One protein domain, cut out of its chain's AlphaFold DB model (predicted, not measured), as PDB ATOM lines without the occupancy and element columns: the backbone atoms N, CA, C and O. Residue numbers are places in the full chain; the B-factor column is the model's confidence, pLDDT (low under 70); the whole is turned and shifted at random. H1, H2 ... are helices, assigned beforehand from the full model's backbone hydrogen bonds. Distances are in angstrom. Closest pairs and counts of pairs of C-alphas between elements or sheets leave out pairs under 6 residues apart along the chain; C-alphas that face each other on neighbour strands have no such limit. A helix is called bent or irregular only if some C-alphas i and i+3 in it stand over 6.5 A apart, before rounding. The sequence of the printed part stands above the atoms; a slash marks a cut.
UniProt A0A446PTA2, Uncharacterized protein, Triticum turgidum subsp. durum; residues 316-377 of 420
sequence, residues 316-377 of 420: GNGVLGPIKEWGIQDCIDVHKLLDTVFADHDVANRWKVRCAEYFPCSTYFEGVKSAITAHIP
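What this domain is: This is residues 316 to 377 of the 420 residues of an uncharacterized protein of Triticum turgidum subsp. durum (UniProt A0A446PTA2). The model is a helical hairpin with two ends running off from it: H1 and H2 lie side by side, and near the open end of the pair a tail leads away beyond the start of H1, with residues 317 to 323 sticking out, while the stretch after H2 turns off to the side of the hairpin and ends in the short H3. The printed part has 62 residues with three named helices, H1, H2 and H3 in that order along the chain, and no named strand. The class is all helix, with 31 of the 62 printed residues in helices. The whole is loose, with a radius of gyration of the C-alphas of 13.3 A, and flat, spanning 41 by 34 by 14 A.

How they stand to each other: The longest helix is H2, residues 345 to 358. It touches H1, residues 328 to 340, with 11 pairs of C-alphas within 8 A. The closest C-alphas of the two helices are those of Leu 338 and Ala 348, 5.3 A apart. Their centres are 9.8 A apart. H1 and H2 run opposite ways at a shallow tilt of 11 degrees and form a helical hairpin, joined by a tight link of 4 residues. H3, residues 371 to 374, is apart from H1 and from H2. In H1 every O i to N i+4 pair is within hydrogen-bond range; in H2 8 of 10 such pairs are. H3 is too short for such a pair, and its one O i to N i+3 pair is not within range.

Where its parts are: H2 runs from His 345 to Tyr 358, 19.9 A from first to last C-alpha, beginning at C-alpha 345 (19.243, 101.795, 17.969). H1 runs from Ile 328, with its C-alpha at (24.797, 109.100, 0.943), to Thr 340, a length of 18.2 A. H3 runs from Ala 371 to Ala 374, whose C-alpha is at (29.850, 89.656, -1.588). None of the three helices is bent or irregular.

The domain as a whole: The two C-alphas farthest apart are those of Val 319 and Ala 343, 40.6 A, and the first and last printed C-alphas, of Gly 316 and Pro 377, are 38.6 A apart. The printed part has no cut. Residues 316 to 327 hold no named element, and of these 317 to 323 stand free. The link from H2 to H3 is long, residues 359 to 370, with C-alphas 4 to 12 A from the mean of the C-alphas. The mean pLDDT of the printed part is 82.2. Confidence is low, under 70, in residues 316 to 323 and 372 to 377, of which 372 to 374 belong to H3.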
ATOM      1  N   GLY A 316      16.051 115.377 -13.060       50.56
ATOM      2  CA  GLY A 316      17.356 115.632 -13.657       50.56
ATOM      3  C   GLY A 316      17.414 115.125 -15.094       50.56
ATOM      4  O   GLY A 316      17.476 113.920 -15.314       50.56
ATOM      5  N   ASN A 317      17.471 116.039 -16.067       44.38
ATOM      6  CA  ASN A 317      17.765 115.766 -17.485       44.38
ATOM      7  C   ASN A 317      19.247 115.370 -17.700       44.38
ATOM      8  O   ASN A 317      19.961 115.990 -18.486       44.38
ATOM      9  N   GLY A 318      19.745 114.381 -16.956       52.31
ATOM     10  CA  GLY A 318      21.128 113.907 -17.018       52.31
ATOM     11  C   GLY A 318      21.251 112.521 -17.653       52.31
ATOM     12  O   GLY A 318      20.378 111.673 -17.499       52.31
ATOM     13  N   VAL A 319      22.395 112.263 -18.297       52.44
ATOM     14  CA  VAL A 319      22.784 110.995 -18.961       52.44
ATOM     15  C   VAL A 319      22.747 109.762 -18.024       52.44
ATOM     16  O   VAL A 319      22.833 108.630 -18.485       52.44
ATOM     17  N   LEU A 320      22.583 109.964 -16.711       54.19
ATOM     18  CA  LEU A 320      22.644 108.940 -15.658       54.19
ATOM     19  C   LEU A 320      21.272 108.464 -15.129       54.19
ATOM     20  O   LEU A 320      21.228 107.709 -14.160       54.19
ATOM     21  N   GLY A 321      20.160 108.848 -15.762       53.03
ATOM     22  CA  GLY A 321      18.816 108.461 -15.312       53.03
ATOM     23  C   GLY A 321      18.337 109.248 -14.079       53.03
ATOM     24  O   GLY A 321      18.990 110.211 -13.673       53.03
ATOM     25  N   PRO A 322      17.177 108.893 -13.492       56.34
ATOM     26  CA  PRO A 322      16.598 109.633 -12.371       56.34
ATOM     27  C   PRO A 322      17.479 109.516 -11.119       56.34
ATOM     28  O   PRO A 322      17.594 108.448 -10.517       56.34
ATOM     29  N   ILE A 323      18.092 110.631 -10.716       60.22
ATOM     30  CA  ILE A 323      18.905 110.730  -9.500       60.22
ATOM     31  C   ILE A 323      17.966 111.007  -8.326       60.22
ATOM     32  O   ILE A 323      17.116 111.895  -8.379       60.22
ATOM     33  N   LYS A 324      18.097 110.221  -7.262       71.06
ATOM     34  CA  LYS A 324      17.371 110.451  -6.012       71.06
ATOM     35  C   LYS A 324      17.988 111.630  -5.256       71.06
ATOM     36  O   LYS A 324      19.204 111.790  -5.278       71.06
ATOM     37  N   GLU A 325      17.162 112.441  -4.602       80.56
ATOM     38  CA  GLU A 325      17.607 113.682  -3.944       80.56
ATOM     39  C   GLU A 325      18.538 113.447  -2.749       80.56
ATOM     40  O   GLU A 325      19.369 114.298  -2.443       80.56
ATOM     41  N   TRP A 326      18.421 112.309  -2.060       88.38
ATOM     42  CA  TRP A 326      19.239 112.058  -0.872       88.38
ATOM     43  C   TRP A 326      20.687 111.712  -1.223       88.38
ATOM     44  O   TRP A 326      20.957 110.719  -1.906       88.38
ATOM     45  N   GLY A 327      21.625 112.469  -0.653       89.19
ATOM     46  CA  GLY A 327      23.035 112.115  -0.632       89.19
ATOM     47  C   GLY A 327      23.327 110.979   0.351       89.19
ATOM     48  O   GLY A 327      22.694 110.845   1.402       89.19
ATOM     49  N   ILE A 328      24.335 110.161   0.033       91.38
ATOM     50  CA  ILE A 328      24.797 109.100   0.943       91.38
ATOM     51  C   ILE A 328      25.313 109.681   2.265       91.38
ATOM     52  O   ILE A 328      25.039 109.118   3.321       91.38
ATOM     53  N   GLN A 329      26.019 110.818   2.216       91.88
ATOM     54  CA  GLN A 329      26.568 111.473   3.401       91.88
ATOM     55  C   GLN A 329      25.450 111.974   4.325       91.88
ATOM     56  O   GLN A 329      25.473 111.663   5.512       91.88
ATOM     57  N   ASP A 330      24.412 112.606   3.767       92.56
ATOM     58  CA  ASP A 330      23.239 113.056   4.529       92.56
ATOM     59  C   ASP A 330      22.556 111.885   5.249       92.56
ATOM     60  O   ASP A 330      22.212 111.974   6.425       92.56
ATOM     61  N   CYS A 331      22.409 110.746   4.566       94.25
ATOM     62  CA  CYS A 331      21.817 109.546   5.158       94.25
ATOM     63  C   CYS A 331      22.680 108.957   6.282       94.25
ATOM     64  O   CYS A 331      22.133 108.444   7.261       94.25
ATOM     65  N   ILE A 332      24.011 109.001   6.139       94.88
ATOM     66  CA  ILE A 332      24.961 108.561   7.172       94.88
ATOM     67  C   ILE A 332      24.847 109.469   8.396       94.88
ATOM     68  O   ILE A 332      24.850 108.982   9.524       94.88
ATOM     69  N   ASP A 333      24.730 110.776   8.189       93.69
ATOM     70  CA  ASP A 333      24.640 111.734   9.285       93.69
ATOM     71  C   ASP A 333      23.292 111.633  10.010       93.69
ATOM     72  O   ASP A 333      23.268 111.653  11.239       93.69
ATOM     73  N   VAL A 334      22.190 111.368   9.294       95.38
ATOM     74  CA  VAL A 334      20.899 111.012   9.912       95.38
ATOM     75  C   VAL A 334      20.989 109.706  10.701       95.38
ATOM     76  O   VAL A 334      20.493 109.637  11.822       95.38
ATOM     77  N   HIS A 335      21.655 108.679  10.167       95.69
ATOM     78  CA  HIS A 335      21.859 107.425  10.895       95.69
ATOM     79  C   HIS A 335      22.624 107.659  12.207       95.69
ATOM     80  O   HIS A 335      22.178 107.226  13.267       95.69
ATOM     81  N   LYS A 336      23.737 108.406  12.160       94.38
ATOM     82  CA  LYS A 336      24.500 108.783  13.360       94.38
ATOM     83  C   LYS A 336      23.663 109.606  14.333       94.38
ATOM     84  O   LYS A 336      23.789 109.407  15.536       94.38
ATOM     85  N   LEU A 337      22.823 110.516  13.843       94.44
ATOM     86  CA  LEU A 337      21.943 111.331  14.676       94.44
ATOM     87  C   LEU A 337      20.953 110.453  15.459       94.44
ATOM     88  O   LEU A 337      20.819 110.608  16.672       94.44
ATOM     89  N   LEU A 338      20.299 109.506  14.780       94.62
ATOM     90  CA  LEU A 338      19.374 108.544  15.392       94.62
ATOM     91  C   LEU A 338      20.069 107.645  16.429       94.62
ATOM     92  O   LEU A 338      19.533 107.410  17.511       94.62
ATOM     93  N   ASP A 339      21.284 107.200  16.117       93.62
ATOM     94  CA  ASP A 339      22.069 106.299  16.963       93.62
ATOM     95  C   ASP A 339      22.650 106.996  18.204       93.62
ATOM     96  O   ASP A 339      22.619 106.449  19.301       93.62
ATOM     97  N   THR A 340      23.147 108.228  18.055       91.81
ATOM     98  CA  THR A 340      23.896 108.926  19.118       91.81
ATOM     99  C   THR A 340      23.075 109.957  19.884       91.81
ATOM    100  O   THR A 340      23.143 109.991  21.109       91.81
ATOM    101  N   VAL A 341      22.292 110.797  19.198       91.81
ATOM    102  CA  VAL A 341      21.544 111.897  19.833       91.81
ATOM    103  C   VAL A 341      20.187 111.412  20.324       91.81
ATOM    104  O   VAL A 341      19.811 111.676  21.466       91.81
ATOM    105  N   PHE A 342      19.461 110.667  19.488       91.38
ATOM    106  CA  PHE A 342      18.201 110.048  19.905       91.38
ATOM    107  C   PHE A 342      18.423 108.767  20.715       91.38
ATOM    108  O   PHE A 342      17.509 108.362  21.436       91.38
ATOM    109  N   ALA A 343      19.609 108.151  20.634       92.56
ATOM    110  CA  ALA A 343      19.942 106.901  21.320       92.56
ATOM    111  C   ALA A 343      18.868 105.814  21.109       92.56
ATOM    112  O   ALA A 343      18.445 105.145  22.052       92.56
ATOM    113  N   ASP A 344      18.356 105.706  19.878       92.75
ATOM    114  CA  ASP A 344      17.338 104.729  19.487       92.75
ATOM    115  C   ASP A 344      17.902 103.812  18.397       92.75
ATOM    116  O   ASP A 344      17.793 104.069  17.194       92.75
ATOM    117  N   HIS A 345      18.558 102.742  18.847       93.31
ATOM    118  CA  HIS A 345      19.243 101.795  17.969       93.31
ATOM    119  C   HIS A 345      18.274 101.042  17.049       93.31
ATOM    120  O   HIS A 345      18.640 100.695  15.927       93.31
ATOM    121  N   ASP A 346      17.031 100.812  17.476       93.81
ATOM    122  CA  ASP A 346      16.036 100.115  16.659       93.81
ATOM    123  C   ASP A 346      15.604 100.981  15.475       93.81
ATOM    124  O   ASP A 346      15.546 100.502  14.339       93.81
ATOM    125  N   VAL A 347      15.338 102.268  15.716       93.69
ATOM    126  CA  VAL A 347      15.056 103.244  14.653       93.69
ATOM    127  C   VAL A 347      16.271 103.407  13.740       93.69
ATOM    128  O   VAL A 347      16.119 103.377  12.517       93.69
ATOM    129  N   ALA A 348      17.475 103.537  14.304       93.69
ATOM    130  CA  ALA A 348      18.704 103.656  13.523       93.69
ATOM    131  C   ALA A 348      18.908 102.437  12.604       93.69
ATOM    132  O   ALA A 348      19.181 102.599  11.416       93.69
ATOM    133  N   ASN A 349      18.666 101.221  13.102       93.94
ATOM    134  CA  ASN A 349      18.741  99.996  12.305       93.94
ATOM    135  C   ASN A 349      17.687  99.957  11.190       93.94
ATOM    136  O   ASN A 349      18.019  99.622  10.051       93.94
ATOM    137  N   ARG A 350      16.434 100.343  11.467       94.00
ATOM    138  CA  ARG A 350      15.401 100.451  10.418       94.00
ATOM    139  C   ARG A 350      15.791 101.466   9.347       94.00
ATOM    140  O   ARG A 350      15.633 101.194   8.157       94.00
ATOM    141  N   TRP A 351      16.342 102.606   9.757       94.75
ATOM    142  CA  TRP A 351      16.877 103.611   8.844       94.75
ATOM    143  C   TRP A 351      18.032 103.053   8.003       94.75
ATOM    144  O   TRP A 351      18.038 103.222   6.786       94.75
ATOM    145  N   LYS A 352      18.966 102.316   8.619       93.69
ATOM    146  CA  LYS A 352      20.089 101.654   7.937       93.69
ATOM    147  C   LYS A 352      19.597 100.697   6.848       93.69
ATOM    148  O   LYS A 352      20.046 100.805   5.708       93.69
ATOM    149  N   VAL A 353      18.645  99.818   7.181       92.81
ATOM    150  CA  VAL A 353      18.029  98.861   6.241       92.81
ATOM    151  C   VAL A 353      17.360  99.598   5.087       92.81
ATOM    152  O   VAL A 353      17.610  99.287   3.926       92.81
ATOM    153  N   ARG A 354      16.576 100.634   5.393       92.00
ATOM    154  CA  ARG A 354      15.939 101.472   4.377       92.00
ATOM    155  C   ARG A 354      16.972 102.109   3.446       92.00
ATOM    156  O   ARG A 354      16.829 102.029   2.232       92.00
ATOM    157  N   CYS A 355      18.031 102.717   3.980       92.06
ATOM    158  CA  CYS A 355      19.105 103.318   3.187       92.06
ATOM    159  C   CYS A 355      19.875 102.296   2.336       92.06
ATOM    160  O   CYS A 355      20.348 102.654   1.257       92.06
ATOM    161  N   ALA A 356      19.966 101.034   2.761       91.31
ATOM    162  CA  ALA A 356      20.615  99.974   1.990       91.31
ATOM    163  C   ALA A 356      19.927  99.726   0.631       91.31
ATOM    164  O   ALA A 356      20.606  99.439  -0.359       91.31
ATOM    165  N   GLU A 357      18.603  99.916   0.553       89.94
ATOM    166  CA  GLU A 357      17.830  99.852  -0.701       89.94
ATOM    167  C   GLU A 357      18.179 101.002  -1.656       89.94
ATOM    168  O   GLU A 357      18.206 100.837  -2.877       89.94
ATOM    169  N   TYR A 358      18.456 102.186  -1.103       87.75
ATOM    170  CA  TYR A 358      18.824 103.379  -1.868       87.75
ATOM    171  C   TYR A 358      20.286 103.360  -2.322       87.75
ATOM    172  O   TYR A 358      20.590 103.883  -3.395       87.75
ATOM    173  N   PHE A 359      21.174 102.732  -1.547       90.75
ATOM    174  CA  PHE A 359      22.614 102.696  -1.803       90.75
ATOM    175  C   PHE A 359      23.158 101.254  -1.830       90.75
ATOM    176  O   PHE A 359      23.895 100.860  -0.921       90.75
ATOM    177  N   PRO A 360      22.886 100.468  -2.893       88.00
ATOM    178  CA  PRO A 360      23.226  99.043  -2.938       88.00
ATOM    179  C   PRO A 360      24.719  98.731  -2.796       88.00
ATOM    180  O   PRO A 360      25.068  97.651  -2.340       88.00
ATOM    181  N   CYS A 361      25.603  99.651  -3.190       89.12
ATOM    182  CA  CYS A 361      27.056  99.470  -3.110       89.12
ATOM    183  C   CYS A 361      27.666 100.012  -1.803       89.12
ATOM    184  O   CYS A 361      28.875  99.903  -1.607       89.12
ATOM    185  N   SER A 362      26.869 100.632  -0.923       91.31
ATOM    186  CA  SER A 362      27.376 101.232   0.313       91.31
ATOM    187  C   SER A 362      27.848 100.158   1.286       91.31
ATOM    188  O   SER A 362      27.079  99.285   1.681       91.31
ATOM    189  N   THR A 363      29.103 100.261   1.720       90.56
ATOM    190  CA  THR A 363      29.647  99.435   2.805       90.56
ATOM    191  C   THR A 363      29.115  99.863   4.170       90.56
ATOM    192  O   THR A 363      28.973  99.025   5.049       90.56
ATOM    193  N   TYR A 364      28.766 101.141   4.348       91.69
ATOM    194  CA  TYR A 364      28.217 101.646   5.609       91.69
ATOM    195  C   TYR A 364      26.816 101.092   5.892       91.69
ATOM    196  O   TYR A 364      26.518 100.695   7.015       91.69
ATOM    197  N   PHE A 365      25.960 101.045   4.866       92.62
ATOM    198  CA  PHE A 365      24.593 100.523   4.976       92.62
ATOM    199  C   PHE A 365      24.492  99.021   4.688       92.62
ATOM    200  O   PHE A 365      23.396  98.484   4.756       92.62
ATOM    201  N   GLU A 366      25.611  98.353   4.378       89.75
ATOM    202  CA  GLU A 366      25.647  96.927   4.015       89.75
ATOM    203  C   GLU A 366      24.687  96.595   2.861       89.75
ATOM    204  O   GLU A 366      23.941  95.617   2.881       89.75
ATOM    205  N   GLY A 367      24.706  97.436   1.823       85.69
ATOM    206  CA  GLY A 367      23.884  97.228   0.638       85.69
ATOM    207  C   GLY A 367      24.164  95.877  -0.034       85.69
ATOM    208  O   GLY A 367      25.251  95.304   0.083       85.69
ATOM    209  N   VAL A 368      23.181  95.368  -0.780       84.75
ATOM    210  CA  VAL A 368      23.211  94.018  -1.382       84.75
ATOM    211  C   VAL A 368      24.408  93.805  -2.323       84.75
ATOM    212  O   VAL A 368      24.899  92.689  -2.455       84.75
ATOM    213  N   LYS A 369      24.908  94.873  -2.955       82.06
ATOM    214  CA  LYS A 369      26.070  94.865  -3.864       82.06
ATOM    215  C   LYS A 369      27.355  95.365  -3.193       82.06
ATOM    216  O   LYS A 369      28.324  95.683  -3.878       82.06
ATOM    217  N   SER A 370      27.364  95.516  -1.870       83.50
ATOM    218  CA  SER A 370      28.550  95.951  -1.140       83.50
ATOM    219  C   SER A 370      29.589  94.828  -1.080       83.50
ATOM    220  O   SER A 370      29.255  93.641  -1.043       83.50
ATOM    221  N   ALA A 371      30.870  95.200  -1.026       73.81
ATOM    222  CA  ALA A 371      31.963  94.233  -0.906       73.81
ATOM    223  C   ALA A 371      31.841  93.356   0.359       73.81
ATOM    224  O   ALA A 371      32.305  92.223   0.370       73.81
ATOM    225  N   ILE A 372      31.180  93.855   1.408       69.44
ATOM    226  CA  ILE A 372      30.964  93.128   2.666       69.44
ATOM    227  C   ILE A 372      30.003  91.949   2.450       69.44
ATOM    228  O   ILE A 372      30.280  90.842   2.905       69.44
ATOM    229  N   THR A 373      28.920  92.159   1.698       59.62
ATOM    230  CA  THR A 373      27.910  91.129   1.407       59.62
ATOM    231  C   THR A 373      28.407  90.108   0.376       59.62
ATOM    232  O   THR A 373      28.102  88.922   0.489       59.62
ATOM    233  N   ALA A 374      29.240  90.533  -0.581       55.84
ATOM    234  CA  ALA A 374      29.850  89.656  -1.588       55.84
ATOM    235  C   ALA A 374      30.853  88.636  -1.002       55.84
ATOM    236  O   ALA A 374      31.103  87.597  -1.608       55.84
ATOM    237  N   HIS A 375      31.411  88.904   0.184       52.59
ATOM    238  CA  HIS A 375      32.313  87.987   0.891       52.59
ATOM    239  C   HIS A 375      31.596  86.981   1.811       52.59
ATOM    240  O   HIS A 375      32.264  86.167   2.450       52.59
ATOM    241  N   ILE A 376      30.257  86.987   1.872       48.31
ATOM    242  CA  ILE A 376      29.483  85.944   2.559       48.31
ATOM    243  C   ILE A 376      29.420  84.712   1.636       48.31
ATOM    244  O   ILE A 376      28.821  84.798   0.558       48.31
ATOM    245  N   PRO A 377      30.004  83.557   2.015       39.50
ATOM    246  CA  PRO A 377      29.953  82.353   1.193       39.50
ATOM    247  C   PRO A 377      28.515  81.822   1.189       39.50
ATOM    248  O   PRO A 377      28.073  81.188   2.144       39.50
TER     249      PRO A 377